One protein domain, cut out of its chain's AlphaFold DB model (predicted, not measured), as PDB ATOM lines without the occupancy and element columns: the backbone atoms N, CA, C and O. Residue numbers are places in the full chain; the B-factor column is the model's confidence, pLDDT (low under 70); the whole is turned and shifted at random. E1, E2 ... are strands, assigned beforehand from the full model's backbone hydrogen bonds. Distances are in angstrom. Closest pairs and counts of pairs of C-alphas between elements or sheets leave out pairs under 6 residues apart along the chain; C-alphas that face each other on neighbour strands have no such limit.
ATOM      1  N   PHE A  12     182.103 144.172 134.590       88.12
ATOM      2  CA  PHE A  12     180.837 144.802 134.248       88.12
ATOM      3  C   PHE A  12     181.042 146.306 134.109       88.12
ATOM      4  O   PHE A  12     181.645 146.930 134.981       88.12
ATOM      5  N   PHE A  13     180.532 146.888 133.029       91.31
ATOM      6  CA  PHE A  13     180.704 148.292 132.685       91.31
ATOM      7  C   PHE A  13     179.365 149.022 132.709       91.31
ATOM      8  O   PHE A  13     178.384 148.564 132.123       91.31
ATOM      9  N   TYR A  14     179.363 150.189 133.347       93.38
ATOM     10  CA  TYR A  14     178.336 151.213 133.232       93.38
ATOM     11  C   TYR A  14     178.934 152.412 132.503       93.38
ATOM     12  O   TYR A  14     179.776 153.124 133.057       93.38
ATOM     13  N   GLN A  15     178.507 152.626 131.265       92.88
ATOM     14  CA  GLN A  15     178.998 153.689 130.390       92.88
ATOM     15  C   GLN A  15     177.783 154.309 129.682       92.88
ATOM     16  O   GLN A  15     177.300 153.741 128.710       92.88
ATOM     17  N   PRO A  16     177.222 155.412 130.204       92.44
ATOM     18  CA  PRO A  16     175.899 155.893 129.803       92.44
ATOM     19  C   PRO A  16     175.865 156.776 128.554       92.44
ATOM     20  O   PRO A  16     174.833 157.398 128.295       92.44
ATOM     21  N   ASP A  17     176.973 156.895 127.823       92.75
ATOM     22  CA  ASP A  17     176.996 157.663 126.578       92.75
ATOM     23  C   ASP A  17     176.476 156.775 125.427       92.75
ATOM     24  O   ASP A  17     177.134 155.798 125.057       92.75
ATOM     25  N   PRO A  18     175.295 157.090 124.859       91.12
ATOM     26  CA  PRO A  18     174.627 156.245 123.873       91.12
ATOM     27  C   PRO A  18     175.334 156.215 122.512       91.12
ATOM     28  O   PRO A  18     174.958 155.400 121.662       91.12
ATOM     29  N   ALA A  19     176.313 157.095 122.280       91.50
ATOM     30  CA  ALA A  19     177.092 157.130 121.047       91.50
ATOM     31  C   ALA A  19     178.189 156.058 121.007       91.50
ATOM     32  O   ALA A  19     178.729 155.780 119.936       91.50
ATOM     33  N   VAL A  20     178.504 155.439 122.146       91.94
ATOM     34  CA  VAL A  20     179.661 154.555 122.301       91.94
ATOM     35  C   VAL A  20     179.222 153.216 122.893       91.94
ATOM     36  O   VAL A  20     178.221 153.118 123.601       91.94
ATOM     37  N   THR A  21     179.974 152.165 122.591       91.62
ATOM     38  CA  THR A  21     179.907 150.887 123.295       91.62
ATOM     39  C   THR A  21     181.301 150.423 123.697       91.62
ATOM     40  O   THR A  21     182.296 150.715 123.030       91.62
ATOM     41  N   VAL A  22     181.369 149.690 124.804       89.88
ATOM     42  CA  VAL A  22     182.565 148.962 125.223       89.88
ATOM     43  C   VAL A  22     182.465 147.556 124.639       89.88
ATOM     44  O   VAL A  22     181.539 146.819 124.972       89.88
ATOM     45  N   SER A  23     183.430 147.157 123.809       87.31
ATOM     46  CA  SER A  23     183.528 145.787 123.291       87.31
ATOM     47  C   SER A  23     184.882 145.168 123.615       87.31
ATOM     48  O   SER A  23     185.879 145.862 123.835       87.31
ATOM     49  N   LYS A  24     184.928 143.838 123.648       81.62
ATOM     50  CA  LYS A  24     186.181 143.090 123.741       81.62
ATOM     51  C   LYS A  24     186.880 143.144 122.377       81.62
ATOM     52  O   LYS A  24     186.246 142.885 121.365       81.62
ATOM     53  N   VAL A  25     188.176 143.460 122.353       72.81
ATOM     54  CA  VAL A  25     188.944 143.636 121.096       72.81
ATOM     55  C   VAL A  25     189.126 142.315 120.338       72.81
ATOM     56  O   VAL A  25     189.247 142.291 119.123       72.81
ATOM     57  N   ALA A  26     189.209 141.202 121.066       66.44
ATOM     58  CA  ALA A  26     189.248 139.853 120.513       66.44
ATOM     59  C   ALA A  26     188.933 138.846 121.622       66.44
ATOM     60  O   ALA A  26     189.290 139.066 122.782       66.44
ATOM     61  N   LEU A  27     188.360 137.690 121.277       57.91
ATOM     62  CA  LEU A  27     188.059 136.621 122.243       57.91
ATOM     63  C   LEU A  27     189.275 136.201 123.079       57.91
ATOM     64  O   LEU A  27     189.130 135.914 124.269       57.91
ATOM     65  N   SER A  28     190.463 136.232 122.472       56.72
ATOM     66  CA  SER A  28     191.743 135.838 123.066       56.72
ATOM     67  C   SER A  28     192.413 136.914 123.926       56.72
ATOM     68  O   SER A  28     193.374 136.605 124.631       56.72
ATOM     69  N   LYS A  29     191.937 138.167 123.902       62.41
ATOM     70  CA  LYS A  29     192.557 139.282 124.634       62.41
ATOM     71  C   LYS A  29     191.675 139.744 125.787       62.41
ATOM     72  O   LYS A  29     190.513 140.071 125.588       62.41
ATOM     73  N   ASN A  30     192.236 139.873 126.987       64.25
ATOM     74  CA  ASN A  30     191.569 140.547 128.109       64.25
ATOM     75  C   ASN A  30     191.706 142.076 127.985       64.25
ATOM     76  O   ASN A  30     192.212 142.735 128.888       64.25
ATOM     77  N   SER A  31     191.308 142.625 126.838       77.12
ATOM     78  CA  SER A  31     191.333 144.058 126.555       77.12
ATOM     79  C   SER A  31     189.984 144.502 126.010       77.12
ATOM     80  O   SER A  31     189.419 143.851 125.124       77.12
ATOM     81  N   TYR A  32     189.504 145.626 126.526       84.75
ATOM     82  CA  TYR A  32     188.281 146.280 126.086       84.75
ATOM     83  C   TYR A  32     188.637 147.572 125.355       84.75
ATOM     84  O   TYR A  32     189.590 148.251 125.738       84.75
ATOM     85  N   GLN A  33     187.872 147.899 124.325       88.19
ATOM     86  CA  GLN A  33     188.026 149.113 123.534       88.19
ATOM     87  C   GLN A  33     186.656 149.734 123.282       88.19
ATOM     88  O   GLN A  33     185.617 149.079 123.407       88.19
ATOM     89  N   LEU A  34     186.676 151.026 122.983       90.44
ATOM     90  CA  LEU A  34     185.492 151.797 122.658       90.44
ATOM     91  C   LEU A  34     185.238 151.742 121.154       90.44
ATOM     92  O   LEU A  34     186.155 151.914 120.350       90.44
ATOM     93  N   TYR A  35     183.978 151.554 120.795       90.44
ATOM     94  CA  TYR A  35     183.498 151.580 119.419       90.44
ATOM     95  C   TYR A  35     182.337 152.557 119.321       90.44
ATOM     96  O   TYR A  35     181.571 152.715 120.276       90.44
ATOM     97  N   ASN A  36     182.199 153.221 118.177       89.31
ATOM     98  CA  ASN A  36     180.989 153.987 117.910       89.31
ATOM     99  C   ASN A  36     179.818 153.007 117.854       89.31
ATOM    100  O   ASN A  36     179.920 151.952 117.234       89.31
ATOM    101  N   ALA A  37     178.673 153.375 118.423       86.44
ATOM    102  CA  ALA A  37     177.479 152.536 118.358       86.44
ATOM    103  C   ALA A  37     176.990 152.295 116.913       86.44
ATOM    104  O   ALA A  37     176.236 151.357 116.666       86.44
ATOM    105  N   SER A  38     177.420 153.138 115.967       81.62
ATOM    106  CA  SER A  38     177.202 153.009 114.521       81.62
ATOM    107  C   SER A  38     178.274 152.189 113.787       81.62
ATOM    108  O   SER A  38     178.170 152.043 112.573       81.62
ATOM    109  N   GLY A  39     179.275 151.657 114.492       79.38
ATOM    110  CA  GLY A  39     180.382 150.873 113.942       79.38
ATOM    111  C   GLY A  39     181.700 151.649 113.843       79.38
ATOM    112  O   GLY A  39     181.720 152.875 113.723       79.38
ATOM    113  N   GLY A  40     182.813 150.912 113.888       82.50
ATOM    114  CA  GLY A  40     184.174 151.455 113.836       82.50
ATOM    115  C   GLY A  40     184.715 151.923 115.190       82.50
ATOM    116  O   GLY A  40     183.970 152.149 116.146       82.50
ATOM    117  N   GLU A  41     186.038 152.062 115.280       84.69
ATOM    118  CA  GLU A  41     186.725 152.444 116.518       84.69
ATOM    119  C   GLU A  41     186.357 153.861 116.976       84.69
ATOM    120  O   GLU A  41     186.261 154.797 116.177       84.69
ATOM    121  N   PHE A  42     186.186 154.033 118.286       88.25
ATOM    122  CA  PHE A  42     185.988 155.340 118.902       88.25
ATOM    123  C   PHE A  42     187.316 155.854 119.466       88.25
ATOM    124  O   PHE A  42     187.893 155.249 120.367       88.25
ATOM    125  N   GLY A  43     187.796 156.987 118.949       85.69
ATOM    126  CA  GLY A  43     189.085 157.577 119.340       85.69
ATOM    127  C   GLY A  43     189.048 158.481 120.580       85.69
ATOM    128  O   GLY A  43     190.072 159.059 120.938       85.69
ATOM    129  N   GLY A  44     187.882 158.663 121.206       88.50
ATOM    130  CA  GLY A  44     187.709 159.542 122.363       88.50
ATOM    131  C   GLY A  44     187.832 158.829 123.711       88.50
ATOM    132  O   GLY A  44     188.076 157.628 123.802       88.50
ATOM    133  N   THR A  45     187.603 159.586 124.782       88.56
ATOM    134  CA  THR A  45     187.505 159.065 126.150       88.56
ATOM    135  C   THR A  45     186.060 159.105 126.633       88.56
ATOM    136  O   THR A  45     185.288 159.987 126.263       88.56
ATOM    137  N   VAL A  46     185.688 158.146 127.482       89.38
ATOM    138  CA  VAL A  46     184.378 158.114 128.145       89.38
ATOM    139  C   VAL A  46     184.555 157.894 129.638       89.38
ATOM    140  O   VAL A  46     185.496 157.233 130.080       89.38
ATOM    141  N   ASN A  47     183.611 158.411 130.417       89.94
ATOM    142  CA  ASN A  47     183.503 158.069 131.828       89.94
ATOM    143  C   ASN A  47     182.742 156.750 131.967       89.94
ATOM    144  O   ASN A  47     181.608 156.630 131.500       89.94
ATOM    145  N   ALA A  48     183.354 155.781 132.642       90.00
ATOM    146  CA  ALA A  48     182.732 154.505 132.954       90.00
ATOM    147  C   ALA A  48     182.913 154.165 134.435       90.00
ATOM    148  O   ALA A  48     183.965 154.422 135.023       90.00
ATOM    149  N   LYS A  49     181.890 153.554 135.034       88.88
ATOM    150  CA  LYS A  49     182.007 152.868 136.326       88.88
ATOM    151  C   LYS A  49     182.139 151.372 136.049       88.88
ATOM    152  O   LYS A  49     181.424 150.846 135.197       88.88
ATOM    153  N   VAL A  50     183.058 150.696 136.737       86.19
ATOM    154  CA  VAL A  50     183.407 149.296 136.447       86.19
ATOM    155  C   VAL A  50     183.380 148.466 137.724       86.19
ATOM    156  O   VAL A  50     184.000 148.841 138.717       86.19
ATOM    157  N   VAL A  51     182.686 147.328 137.684       82.38
ATOM    158  CA  VAL A  51     182.707 146.303 138.738       82.38
ATOM    159  C   VAL A  51     183.495 145.109 138.226       82.38
ATOM    160  O   VAL A  51     183.212 144.585 137.151       82.38
ATOM    161  N   ILE A  52     184.491 144.674 138.994       79.88
ATOM    162  CA  ILE A  52     185.353 143.547 138.638       79.88
ATOM    163  C   ILE A  52     185.170 142.459 139.687       79.88
ATOM    164  O   ILE A  52     185.552 142.637 140.845       79.88
ATOM    165  N   PHE A  53     184.625 141.313 139.282       74.31
ATOM    166  CA  PHE A  53     184.520 140.155 140.165       74.31
ATOM    167  C   PHE A  53     185.779 139.306 140.040       74.31
ATOM    168  O   PHE A  53     186.175 138.913 138.948       74.31
ATOM    169  N   LYS A  54     186.436 139.001 141.156       66.88
ATOM    170  CA  LYS A  54     187.636 138.164 141.153       66.88
ATOM    171  C   LYS A  54     187.474 137.018 142.133       66.88
ATOM    172  O   LYS A  54     187.181 137.240 143.302       66.88
ATOM    173  N   SER A  55     187.747 135.803 141.663       57.75
ATOM    174  CA  SER A  55     187.957 134.659 142.544       57.75
ATOM    175  C   SER A  55     189.255 134.881 143.324       57.75
ATOM    176  O   SER A  55     190.360 134.796 142.782       57.75
ATOM    177  N   ILE A  84     173.443 140.993 144.302       51.56
ATOM    178  CA  ILE A  84     172.119 141.261 144.919       51.56
ATOM    179  C   ILE A  84     170.985 141.352 143.886       51.56
ATOM    180  O   ILE A  84     169.885 140.896 144.172       51.56
ATOM    181  N   LEU A  85     171.227 141.869 142.673       55.44
ATOM    182  CA  LEU A  85     170.205 141.977 141.614       55.44
ATOM    183  C   LEU A  85     170.839 141.832 140.226       55.44
ATOM    184  O   LEU A  85     171.004 142.799 139.481       55.44
ATOM    185  N   GLY A  86     171.265 140.610 139.909       58.41
ATOM    186  CA  GLY A  86     171.624 140.223 138.550       58.41
ATOM    187  C   GLY A  86     170.467 139.486 137.888       58.41
ATOM    188  O   GLY A  86     169.816 138.667 138.532       58.41
ATOM    189  N   GLY A  87     170.229 139.728 136.603       67.50
ATOM    190  CA  GLY A  87     169.268 138.936 135.842       67.50
ATOM    191  C   GLY A  87     169.774 138.553 134.468       67.50
ATOM    192  O   GLY A  87     170.723 139.130 133.935       67.50
ATOM    193  N   LEU A  88     169.138 137.519 133.932       78.12
ATOM    194  CA  LEU A  88     169.432 136.946 132.632       78.12
ATOM    195  C   LEU A  88     168.422 137.462 131.617       78.12
ATOM    196  O   LEU A  88     167.220 137.272 131.786       78.12
ATOM    197  N   ILE A  89     168.914 138.114 130.567       81.12
ATOM    198  CA  ILE A  89     168.069 138.787 129.578       81.12
ATOM    199  C   ILE A  89     168.503 138.378 128.188       81.12
ATOM    200  O   ILE A  89     169.694 138.244 127.906       81.12
ATOM    201  N   LYS A  90     167.520 138.172 127.317       85.81
ATOM    202  CA  LYS A  90     167.738 137.849 125.913       85.81
ATOM    203  C   LYS A  90     167.480 139.088 125.069       85.81
ATOM    204  O   LYS A  90     166.521 139.809 125.316       85.81
ATOM    205  N   PHE A  91     168.310 139.277 124.052       85.44
ATOM    206  CA  PHE A  91     168.165 140.343 123.054       85.44
ATOM    207  C   PHE A  91     167.865 139.776 121.663       85.44
ATOM    208  O   PHE A  91     168.149 140.412 120.653       85.44
ATOM    209  N   LYS A  92     167.295 138.566 121.612       83.62
ATOM    210  CA  LYS A  92     166.833 137.971 120.361       83.62
ATOM    211  C   LYS A  92     165.763 138.868 119.740       83.62
ATOM    212  O   LYS A  92     164.856 139.296 120.451       83.62
ATOM    213  N   ASP A  93     165.881 139.115 118.439       81.88
ATOM    214  CA  ASP A  93     164.922 139.889 117.643       81.88
ATOM    215  C   ASP A  93     164.766 141.352 118.119       81.88
ATOM    216  O   ASP A  93     163.795 142.024 117.778       81.88
ATOM    217  N   VAL A  94     165.728 141.862 118.900       87.19
ATOM    218  CA  VAL A  94     165.815 143.281 119.266       87.19
ATOM    219  C   VAL A  94     166.665 143.997 118.221       87.19
ATOM    220  O   VAL A  94     167.787 143.581 117.921       87.19
ATOM    221  N   GLU A  95     166.132 145.076 117.654       90.12
ATOM    222  CA  GLU A  95     166.841 145.858 116.646       90.12
ATOM    223  C   GLU A  95     168.037 146.615 117.237       90.12
ATOM    224  O   GLU A  95     168.089 146.969 118.418       90.12
ATOM    225  N   ILE A  96     169.023 146.898 116.387       89.75
ATOM    226  CA  ILE A  96     170.158 147.744 116.757       89.75
ATOM    227  C   ILE A  96     169.641 149.129 117.162       89.75
ATOM    228  O   ILE A  96     168.838 149.731 116.456       89.75
ATOM    229  N   ASN A  97     170.145 149.655 118.280       89.94
ATOM    230  CA  ASN A  97     169.696 150.894 118.925       89.94
ATOM    231  C   ASN A  97     168.275 150.874 119.530       89.94
ATOM    232  O   ASN A  97     167.878 151.899 120.086       89.94
ATOM    233  N   ASP A  98     167.544 149.753 119.501       92.31
ATOM    234  CA  ASP A  98     166.259 149.631 120.202       92.31
ATOM    235  C   ASP A  98     166.486 149.404 121.704       92.31
ATOM    236  O   ASP A  98     166.962 148.354 122.146       92.31
ATOM    237  N   TYR A  99     166.187 150.430 122.502       93.38
ATOM    238  CA  TYR A  99     166.427 150.420 123.940       93.38
ATOM    239  C   TYR A  99     165.325 149.689 124.698       93.38
ATOM    240  O   TYR A  99     164.149 150.045 124.648       93.38
ATOM    241  N   ARG A 100     165.737 148.718 125.511       90.88
ATOM    242  CA  ARG A 100     164.877 147.951 126.406       90.88
ATOM    243  C   ARG A 100     165.219 148.244 127.858       90.88
ATOM    244  O   ARG A 100     166.361 148.084 128.297       90.88
ATOM    245  N   ASN A 101     164.200 148.671 128.598       91.19
ATOM    246  CA  ASN A 101     164.257 148.718 130.052       91.19
ATOM    247  C   ASN A 101     164.319 147.294 130.600       91.19
ATOM    248  O   ASN A 101     163.782 146.357 130.008       91.19
ATOM    249  N   ILE A 102     164.948 147.156 131.758       87.56
ATOM    250  CA  ILE A 102     165.101 145.881 132.440       87.56
ATOM    251  C   ILE A 102     164.339 145.983 133.751       87.56
ATOM    252  O   ILE A 102     164.677 146.805 134.596       87.56
ATOM    253  N   GLU A 103     163.307 145.156 133.903       78.81
ATOM    254  CA  GLU A 103     162.272 145.276 134.944       78.81
ATOM    255  C   GLU A 103     162.820 145.374 136.384       78.81
ATOM    256  O   GLU A 103     162.205 146.005 137.236       78.81
ATOM    257  N   PHE A 104     164.009 144.827 136.646       78.00
ATOM    258  CA  PHE A 104     164.665 144.787 137.962       78.00
ATOM    259  C   PHE A 104     166.047 145.471 137.985       78.00
ATOM    260  O   PHE A 104     166.804 145.294 138.938       78.00
ATOM    261  N   VAL A 105     166.405 146.226 136.941       84.94
ATOM    262  CA  VAL A 105     167.688 146.938 136.853       84.94
ATOM    263  C   VAL A 105     167.456 148.395 136.472       84.94
ATOM    264  O   VAL A 105     167.067 148.706 135.350       84.94
ATOM    265  N   SER A 106     167.759 149.298 137.402       89.12
ATOM    266  CA  SER A 106     167.600 150.743 137.222       89.12
ATOM    267  C   SER A 106     168.744 151.381 136.428       89.12
ATOM    268  O   SER A 106     168.524 152.337 135.681       89.12
ATOM    269  N   ARG A 107     169.975 150.869 136.579       91.88
ATOM    270  CA  ARG A 107     171.173 151.348 135.877       91.88
ATOM    271  C   ARG A 107     171.973 150.162 135.337       91.88
ATOM    272  O   ARG A 107     172.847 149.650 136.033       91.88
ATOM    273  N   PRO A 108     171.703 149.700 134.108       92.25
ATOM    274  CA  PRO A 108     172.238 148.427 133.651       92.25
ATOM    275  C   PRO A 108     173.743 148.468 133.389       92.25
ATOM    276  O   PRO A 108     174.224 149.263 132.582       92.25
ATOM    277  N   MET A 109     174.473 147.567 134.056       90.56
ATOM    278  CA  MET A 109     175.865 147.241 133.748       90.56
ATOM    279  C   MET A 109     175.951 145.903 133.032       90.56
ATOM    280  O   MET A 109     175.332 144.920 133.442       90.56
ATOM    281  N   ILE A 110     176.793 145.851 132.007       89.12
ATOM    282  CA  ILE A 110     176.986 144.661 131.177       89.12
ATOM    283  C   ILE A 110     178.427 144.191 131.237       89.12
ATOM    284  O   ILE A 110     179.346 145.006 131.320       89.12
ATOM    285  N   MET A 111     178.634 142.882 131.140       87.06
ATOM    286  CA  MET A 111     179.936 142.355 130.754       87.06
ATOM    287  C   MET A 111     180.048 142.433 129.226       87.06
ATOM    288  O   MET A 111     179.220 141.812 128.557       87.06
ATOM    289  N   PRO A 112     181.027 143.165 128.659       82.44
ATOM    290  CA  PRO A 112     181.188 143.266 127.217       82.44
ATOM    291  C   PRO A 112     181.369 141.879 126.612       82.44
ATOM    292  O   PRO A 112     182.319 141.155 126.921       82.44
ATOM    293  N   GLY A 113     180.423 141.512 125.763       77.88
ATOM    294  CA  GLY A 113     180.339 140.224 125.107       77.88
ATOM    295  C   GLY A 113     179.514 140.372 123.840       77.88
ATOM    296  O   GLY A 113     178.664 141.256 123.742       77.88
ATOM    297  N   TYR A 114     179.792 139.515 122.868       83.00
ATOM    298  CA  TYR A 114     179.034 139.483 121.632       83.00
ATOM    299  C   TYR A 114     177.718 138.751 121.880       83.00
ATOM    300  O   TYR A 114     177.655 137.669 122.467       83.00
ATOM    301  N   ILE A 115     176.658 139.382 121.421       89.19
ATOM    302  CA  ILE A 115     175.289 138.898 121.443       89.19
ATOM    303  C   ILE A 115     174.853 138.523 120.034       89.19
ATOM    304  O   ILE A 115     173.672 138.311 119.806       89.19
ATOM    305  N   GLY A 116     175.779 138.494 119.079       90.31
ATOM    306  CA  GLY A 116     175.493 138.368 117.664       90.31
ATOM    307  C   GLY A 116     176.655 138.841 116.804       90.31
ATOM    308  O   GLY A 116     177.701 139.226 117.328       90.31
ATOM    309  N   ALA A 117     176.446 138.836 115.493       89.88
ATOM    310  CA  ALA A 117     177.396 139.350 114.516       89.88
ATOM    311  C   ALA A 117     176.666 140.022 113.346       89.88
ATOM    312  O   ALA A 117     175.582 139.591 112.946       89.88
ATOM    313  N   GLU A 118     177.283 141.070 112.817       89.62
ATOM    314  CA  GLU A 118     177.006 141.698 111.534       89.62
ATOM    315  C   GLU A 118     177.937 141.147 110.469       89.62
ATOM    316  O   GLU A 118     179.111 140.862 110.717       89.62
ATOM    317  N   TYR A 119     177.421 141.137 109.254       89.19
ATOM    318  CA  TYR A 119     178.187 141.040 108.039       89.19
ATOM    319  C   TYR A 119     177.759 142.145 107.063       89.19
ATOM    320  O   TYR A 119     176.566 142.402 106.913       89.19
ATOM    321  N   ASN A 120     178.712 142.799 106.398       87.88
ATOM    322  CA  ASN A 120     178.489 143.822 105.377       87.88
ATOM    323  C   ASN A 120     179.678 143.905 104.404       87.88
ATOM    324  O   ASN A 120     180.704 144.480 104.753       87.88
ATOM    325  N   ASN A 121     179.534 143.386 103.180       86.19
ATOM    326  CA  ASN A 121     180.479 143.557 102.067       86.19
ATOM    327  C   ASN A 121     181.970 143.532 102.475       86.19
ATOM    328  O   ASN A 121     182.646 144.564 102.479       86.19
ATOM    329  N   HIS A 122     182.462 142.341 102.824       89.75
ATOM    330  CA  HIS A 122     183.809 142.053 103.348       89.75
ATOM    331  C   HIS A 122     184.091 142.497 104.790       89.75
ATOM    332  O   HIS A 122     185.151 142.172 105.325       89.75
ATOM    333  N   TRP A 123     183.176 143.210 105.440       88.19
ATOM    334  CA  TRP A 123     183.304 143.582 106.844       88.19
ATOM    335  C   TRP A 123     182.422 142.718 107.726       88.19
ATOM    336  O   TRP A 123     181.271 142.437 107.403       88.19
ATOM    337  N   PHE A 124     182.958 142.354 108.877       88.25
ATOM    338  CA  PHE A 124     182.210 141.775 109.977       88.25
ATOM    339  C   PHE A 124     182.259 142.721 111.168       88.25
ATOM    340  O   PHE A 124     183.238 143.453 111.340       88.25
ATOM    341  N   ALA A 125     181.229 142.676 112.004       88.31
ATOM    342  CA  ALA A 125     181.237 143.335 113.300       88.31
ATOM    343  C   ALA A 125     180.571 142.458 114.356       88.31
ATOM    344  O   ALA A 125     179.599 141.765 114.073       88.31
ATOM    345  N   ASP A 126     181.048 142.503 115.591       89.69
ATOM    346  CA  ASP A 126     180.302 141.941 116.711       89.69
ATOM    347  C   ASP A 126     179.031 142.772 116.940       89.69
ATOM    348  O   ASP A 126     179.070 144.005 116.928       89.69
ATOM    349  N   VAL A 127     177.907 142.115 117.229       91.44
ATOM    350  CA  VAL A 127     176.783 142.785 117.894       91.44
ATOM    351  C   VAL A 127     177.049 142.698 119.388       91.44
ATOM    352  O   VAL A 127     177.153 141.605 119.931       91.44
ATOM    353  N   THR A 128     177.154 143.830 120.066       91.12
ATOM    354  CA  THR A 128     177.317 143.950 121.521       91.12
ATOM    355  C   THR A 128     176.120 144.704 122.107       91.12
ATOM    356  O   THR A 128     175.106 144.905 121.436       91.12
ATOM    357  N   LEU A 129     176.214 145.126 123.363       92.19
ATOM    358  CA  LEU A 129     175.226 145.955 124.038       92.19
ATOM    359  C   LEU A 129     175.806 147.327 124.391       92.19
ATOM    360  O   LEU A 129     177.004 147.489 124.619       92.19
ATOM    361  N   LYS A 130     174.935 148.326 124.487       92.62
ATOM    362  CA  LYS A 130     175.225 149.645 125.067       92.62
ATOM    363  C   LYS A 130     174.121 150.041 126.037       92.62
ATOM    364  O   LYS A 130     173.013 149.522 125.937       92.62
ATOM    365  N   ASN A 131     174.400 150.982 126.939       92.19
ATOM    366  CA  ASN A 131     173.398 151.528 127.860       92.19
ATOM    367  C   ASN A 131     173.192 153.038 127.642       92.19
ATOM    368  O   ASN A 131     174.102 153.729 127.199       92.19
ATOM    369  N   ASN A 132     171.999 153.559 127.948       92.81
ATOM    370  CA  ASN A 132     171.672 154.999 127.891       92.81
ATOM    371  C   ASN A 132     171.320 155.574 129.272       92.81
ATOM    372  O   ASN A 132     170.409 156.390 129.405       92.81
ATOM    373  N   ARG A 133     172.036 155.131 130.309       92.69
ATOM    374  CA  ARG A 133     171.752 155.318 131.745       92.69
ATOM    375  C   ARG A 133     170.750 154.350 132.355       92.69
ATOM    376  O   ARG A 133     171.025 153.933 133.480       92.69
ATOM    377  N   TYR A 134     169.654 154.029 131.664       94.25
ATOM    378  CA  TYR A 134     168.506 153.307 132.243       94.25
ATOM    379  C   TYR A 134     168.111 152.037 131.478       94.25
ATOM    380  O   TYR A 134     167.535 151.124 132.055       94.25
ATOM    381  N   ALA A 135     168.443 151.962 130.193       94.25
ATOM    382  CA  ALA A 135     168.081 150.862 129.308       94.25
ATOM    383  C   ALA A 135     169.310 150.310 128.583       94.25
ATOM    384  O   ALA A 135     170.359 150.961 128.540       94.25
ATOM    385  N   LEU A 136     169.155 149.131 127.978       93.81
ATOM    386  CA  LEU A 136     170.147 148.511 127.099       93.81
ATOM    387  C   LEU A 136     169.640 148.410 125.666       93.81
ATOM    388  O   LEU A 136     168.461 148.162 125.456       93.81
ATOM    389  N   ALA A 137     170.540 148.537 124.697       93.25
ATOM    390  CA  ALA A 137     170.253 148.285 123.290       93.25
ATOM    391  C   ALA A 137     171.394 147.493 122.637       93.25
ATOM    392  O   ALA A 137     172.556 147.711 123.006       93.25
ATOM    393  N   PRO A 138     171.102 146.641 121.642       93.38
ATOM    394  CA  PRO A 138     172.108 146.114 120.728       93.38
ATOM    395  C   PRO A 138     172.861 147.240 120.001       93.38
ATOM    396  O   PRO A 138     172.280 148.272 119.654       93.38
ATOM    397  N   ALA A 139     174.164 147.061 119.790       93.00
ATOM    398  CA  ALA A 139     175.050 148.023 119.130       93.00
ATOM    399  C   ALA A 139     176.193 147.316 118.394       93.00
ATOM    400  O   ALA A 139     176.509 146.168 118.701       93.00
ATOM    401  N   TRP A 140     176.845 148.008 117.462       91.94
ATOM    402  CA  TRP A 140     178.017 147.476 116.765       91.94
ATOM    403  C   TRP A 140     179.281 147.595 117.616       91.94
ATOM    404  O   TRP A 140     179.552 148.648 118.187       91.94
ATOM    405  N   GLY A 141     180.036 146.504 117.707       90.06
ATOM    406  CA  GLY A 141     181.268 146.392 118.479       90.06
ATOM    407  C   GLY A 141     182.506 146.286 117.595       90.06
ATOM    408  O   GLY A 141     182.671 147.024 116.625       90.06
ATOM    409  N   TYR A 142     183.395 145.362 117.964       87.88
ATOM    410  CA  TYR A 142     184.635 145.116 117.235       87.88
ATOM    411  C   TYR A 142     184.338 144.716 115.792       87.88
ATOM    412  O   TYR A 142     183.553 143.803 115.558       87.88
ATOM    413  N   SER A 143     184.980 145.390 114.840       86.00
ATOM    414  CA  SER A 143     184.816 145.135 113.413       86.00
ATOM    415  C   SER A 143     186.131 144.737 112.760       86.00
ATOM    416  O   SER A 143     187.171 145.325 113.062       86.00
ATOM    417  N   TRP A 144     186.085 143.798 111.819       86.44
ATOM    418  CA  TRP A 144     187.254 143.358 111.061       86.44
ATOM    419  C   TRP A 144     186.920 143.141 109.587       86.44
ATOM    420  O   TRP A 144     185.786 142.831 109.222       86.44
ATOM    421  N   TYR A 145     187.935 143.313 108.744       88.06
ATOM    422  CA  TYR A 145     187.846 143.057 107.313       88.06
ATOM    423  C   TYR A 145     188.299 141.633 106.995       88.06
ATOM    424  O   TYR A 145     189.348 141.187 107.463       88.06
ATOM    425  N   ASP A 146     187.543 140.956 106.143       88.12
ATOM    426  CA  ASP A 146     187.902 139.685 105.530       88.12
ATOM    427  C   ASP A 146     187.565 139.724 104.034       88.12
ATOM    428  O   ASP A 146     186.425 139.525 103.608       88.12
ATOM    429  N   GLY A 147     188.594 139.946 103.213       87.12
ATOM    430  CA  GLY A 147     188.457 140.058 101.759       87.12
ATOM    431  C   GLY A 147     188.000 138.775 101.063       87.12
ATOM    432  O   GLY A 147     187.640 138.829  99.891       87.12
ATOM    433  N   SER A 148     187.993 137.633 101.757       85.81
ATOM    434  CA  SER A 148     187.461 136.377 101.219       85.81
ATOM    435  C   SER A 148     185.937 136.254 101.352       85.81
ATOM    436  O   SER A 148     185.328 135.400 100.710       85.81
ATOM    437  N   SER A 149     185.306 137.127 102.142       78.12
ATOM    438  CA  SER A 149     183.870 137.096 102.431       78.12
ATOM    439  C   SER A 149     183.095 138.111 101.577       78.12
ATOM    440  O   SER A 149     183.367 139.297 101.670       78.12
ATOM    441  N   GLY A 150     182.113 137.703 100.765       79.88
ATOM    442  CA  GLY A 150     181.271 138.609  99.951       79.88
ATOM    443  C   GLY A 150     179.772 138.466 100.262       79.88
ATOM    444  O   GLY A 150     179.337 137.376 100.630       79.88
ATOM    445  N   GLY A 151     178.980 139.536 100.113       82.44
ATOM    446  CA  GLY A 151     177.518 139.470 100.253       82.44
ATOM    447  C   GLY A 151     176.839 140.729 100.799       82.44
ATOM    448  O   GLY A 151     177.479 141.725 101.140       82.44
ATOM    449  N   GLU A 152     175.511 140.652 100.869       87.44
ATOM    450  CA  GLU A 152     174.646 141.720 101.369       87.44
ATOM    451  C   GLU A 152     174.754 141.895 102.884       87.44
ATOM    452  O   GLU A 152     175.118 140.977 103.623       87.44
ATOM    453  N   ARG A 153     174.401 143.097 103.346       86.25
ATOM    454  CA  ARG A 153     174.386 143.429 104.766       86.25
ATOM    455  C   ARG A 153     173.339 142.596 105.505       86.25
ATOM    456  O   ARG A 153     172.160 142.662 105.170       86.25
ATOM    457  N   ASN A 154     173.751 141.877 106.545       89.00
ATOM    458  CA  ASN A 154     172.849 141.137 107.423       89.00
ATOM    459  C   ASN A 154     173.425 141.040 108.843       89.00
ATOM    460  O   ASN A 154     174.634 141.151 109.033       89.00
ATOM    461  N   TYR A 155     172.581 140.815 109.846       89.88
ATOM    462  CA  TYR A 155     173.028 140.539 111.208       89.88
ATOM    463  C   TYR A 155     172.090 139.568 111.915       89.88
ATOM    464  O   TYR A 155     170.916 139.442 111.575       89.88
ATOM    465  N   ALA A 156     172.616 138.888 112.928       88.06
ATOM    466  CA  ALA A 156     171.831 138.008 113.778       88.06
ATOM    467  C   ALA A 156     172.260 138.155 115.233       88.06
ATOM    468  O   ALA A 156     173.446 138.313 115.524       88.06
ATOM    469  N   THR A 157     171.293 138.050 116.141       88.19
ATOM    470  CA  THR A 157     171.510 138.014 117.591       88.19
ATOM    471  C   THR A 157     171.287 136.611 118.152       88.19
ATOM    472  O   THR A 157     170.423 135.873 117.683       88.19
ATOM    473  N   THR A 158     172.032 136.244 119.189       83.81
ATOM    474  CA  THR A 158     171.899 134.987 119.922       83.81
ATOM    475  C   THR A 158     170.675 134.984 120.840       83.81
ATOM    476  O   THR A 158     170.268 136.013 121.379       83.81
ATOM    477  N   GLU A 159     170.124 133.796 121.087       83.44
ATOM    478  CA  GLU A 159     169.134 133.580 122.149       83.44
ATOM    479  C   GLU A 159     169.766 133.360 123.526       83.44
ATOM    480  O   GLU A 159     169.046 133.208 124.521       83.44
ATOM    481  N   ASN A 160     171.099 133.280 123.585       81.31
ATOM    482  CA  ASN A 160     171.803 133.059 124.833       81.31
ATOM    483  C   ASN A 160     171.526 134.227 125.786       81.31
ATOM    484  O   ASN A 160     171.682 135.390 125.404       81.31
ATOM    485  N   PRO A 161     171.106 133.936 127.025       80.75
ATOM    486  CA  PRO A 161     170.870 134.980 127.996       80.75
ATOM    487  C   PRO A 161     172.182 135.651 128.399       80.75
ATOM    488  O   PRO A 161     173.221 135.004 128.538       80.75
ATOM    489  N   ILE A 162     172.099 136.947 128.659       83.62
ATOM    490  CA  ILE A 162     173.217 137.774 129.093       83.62
ATOM    491  C   ILE A 162     172.954 138.203 130.521       83.62
ATOM    492  O   ILE A 162     171.842 138.606 130.866       83.62
ATOM    493  N   MET A 163     173.993 138.123 131.345       83.69
ATOM    494  CA  MET A 163     173.946 138.639 132.703       83.69
ATOM    495  C   MET A 163     174.041 140.164 132.686       83.69
ATOM    496  O   MET A 163     175.008 140.731 132.174       83.69
ATOM    497  N   VAL A 164     173.057 140.810 133.301       86.50
ATOM    498  CA  VAL A 164     173.039 142.248 133.574       86.50
ATOM    499  C   VAL A 164     172.953 142.443 135.081       86.50
ATOM    500  O   VAL A 164     172.190 141.739 135.739       86.50
ATOM    501  N   ILE A 165     173.726 143.384 135.621       87.25
ATOM    502  CA  ILE A 165     173.671 143.780 137.036       87.25
ATOM    503  C   ILE A 165     173.276 145.253 137.159       87.25
ATOM    504  O   ILE A 165     173.499 146.034 136.231       87.25
ATOM    505  N   ASP A 166     172.718 145.647 138.302       88.31
ATOM    506  CA  ASP A 166     172.376 147.048 138.566       88.31
ATOM    507  C   ASP A 166     173.539 147.828 139.189       88.31
ATOM    508  O   ASP A 166     173.979 147.537 140.302       88.31
ATOM    509  N   ALA A 167     174.006 148.863 138.488       87.06
ATOM    510  CA  ALA A 167     175.055 149.759 138.953       87.06
ATOM    511  C   ALA A 167     174.686 150.475 140.253       87.06
ATOM    512  O   ALA A 167     175.581 150.783 141.043       87.06
ATOM    513  N   ALA A 168     173.396 150.739 140.479       84.81
ATOM    514  CA  ALA A 168     172.910 151.411 141.681       84.81
ATOM    515  C   ALA A 168     173.237 150.632 142.967       84.81
ATOM    516  O   ALA A 168     173.366 151.238 144.027       84.81
ATOM    517  N   ASN A 169     173.461 149.317 142.871       80.88
ATOM    518  CA  ASN A 169     173.865 148.490 144.011       80.88
ATOM    519  C   ASN A 169     175.349 148.637 144.381       80.88
ATOM    520  O   ASN A 169     175.756 148.214 145.460       80.88
ATOM    521  N   TYR A 170     176.171 149.201 143.492       77.62
ATOM    522  CA  TYR A 170     177.628 149.268 143.662       77.62
ATOM    523  C   TYR A 170     178.161 150.699 143.740       77.62
ATOM    524  O   TYR A 170     179.275 150.912 144.219       77.62
TER     525      TYR A 170
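This is residues 12 to 55 and 84 to 170 of the 173 residues of an uncharacterized protein of Sodalis glossinidius (strain morsitans) (UniProt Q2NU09). The domain is an elongated body of strands: a twisted four-stranded sheet, E9 E8 E7 E10, curled like part of a barrel, with the hairpin E2 and E3 crossing over E8 and E9 and packed on them. At one end of that sheet are two smaller sheets, E5 E11 E6 and E1 E4, with E1 beside E6, and between E5 and E6 runs a long loop, of which residues 100 to 101 pair with E9. The printed part has 131 residues with no named helix and eleven named strands, E1 to E11 in order along the chain, and is all strand by class, although only 58 of the residues are in named elements. The four sheets, E9 E8 E7 E10, E5 E11 E6, E1 E4 and E2 E3, are all antiparallel. The whole is compact, with a radius of gyration of the C-alphas of 14.4 A, and spans 46 by 29 by 29 A.

E1, residues 12 to 14, is the antiparallel neighbour of E4, residues 49 to 52, with N 12 and O 51 2.8 A apart, within hydrogen-bond range. The closest C-alphas of E1 and E6, residues 108 to 110, are those of Tyr 14 and Met 109, 4.7 A apart. E4 and E6 are near each other, with 5 pairs of C-alphas within 10 A. E2, residues 20 to 24, and E3, residues 32 to 36, form an antiparallel hairpin, with N 21 and O 35 2.9 A apart. The closest C-alphas of E2 and E8, residues 123 to 131, are those of Thr 21 and Lys 130, 5.2 A apart. Those of E2 and E9, residues 135 to 145, are Ser 23 and Gly 141, 5.4 A apart. E11, residues 162 to 166, is the inner strand between the edge strands E5, residues 86 to 89, and E6; N 87 and O 164 are 2.9 A apart, and N 109 and O 165 2.8 A. E7, residues 116 to 120, E8 and E9 form a meander, each strand the antiparallel neighbour of the one before; N 118 and O 125 are 2.7 A apart, and N 126 and O 142 2.8 A. With E10, residues 154 to 157, they make a Greek key, in which E10 is the antiparallel neighbour of E7, with N 119 and O 154 2.8 A apart. The closest C-alphas of E6 and E9 are those of Pro 108 and Ala 135, 6.5 A apart. E5 is apart from E7, E8, E9 and E10.

E1 begins at C-alpha 12, at (180.837, 144.802, 134.248), and is 7.0 A long from first to last C-alpha. E2 measures 13.3 A, E3 13.4 A, E4 10.2 A, E5 9.8 A, E6 6.5 A and E7 13.8 A. E8 is 24.6 A long, and E9, the longest, is 30.6 A and ends at C-alpha 145, at (187.846, 143.057, 107.313). E10 measures 10.7 A, and E11 13.3 A, ending at C-alpha 166, at (172.376, 147.048, 138.566).

The C-alphas of Ile 84 and Ser 148 are the two farthest apart, at 46.6 A. Residues 56 to 83 are cut out, and C-alphas 55 and 84 are 17.3 A apart across the cut. Of the links that are printed whole, E3 to E4 and E5 to E6 are long, with 12 and 18 residues. The mean pLDDT of the printed part is 85.0; residues 26 to 30, 54 to 55 and 84 to 87 are under 70.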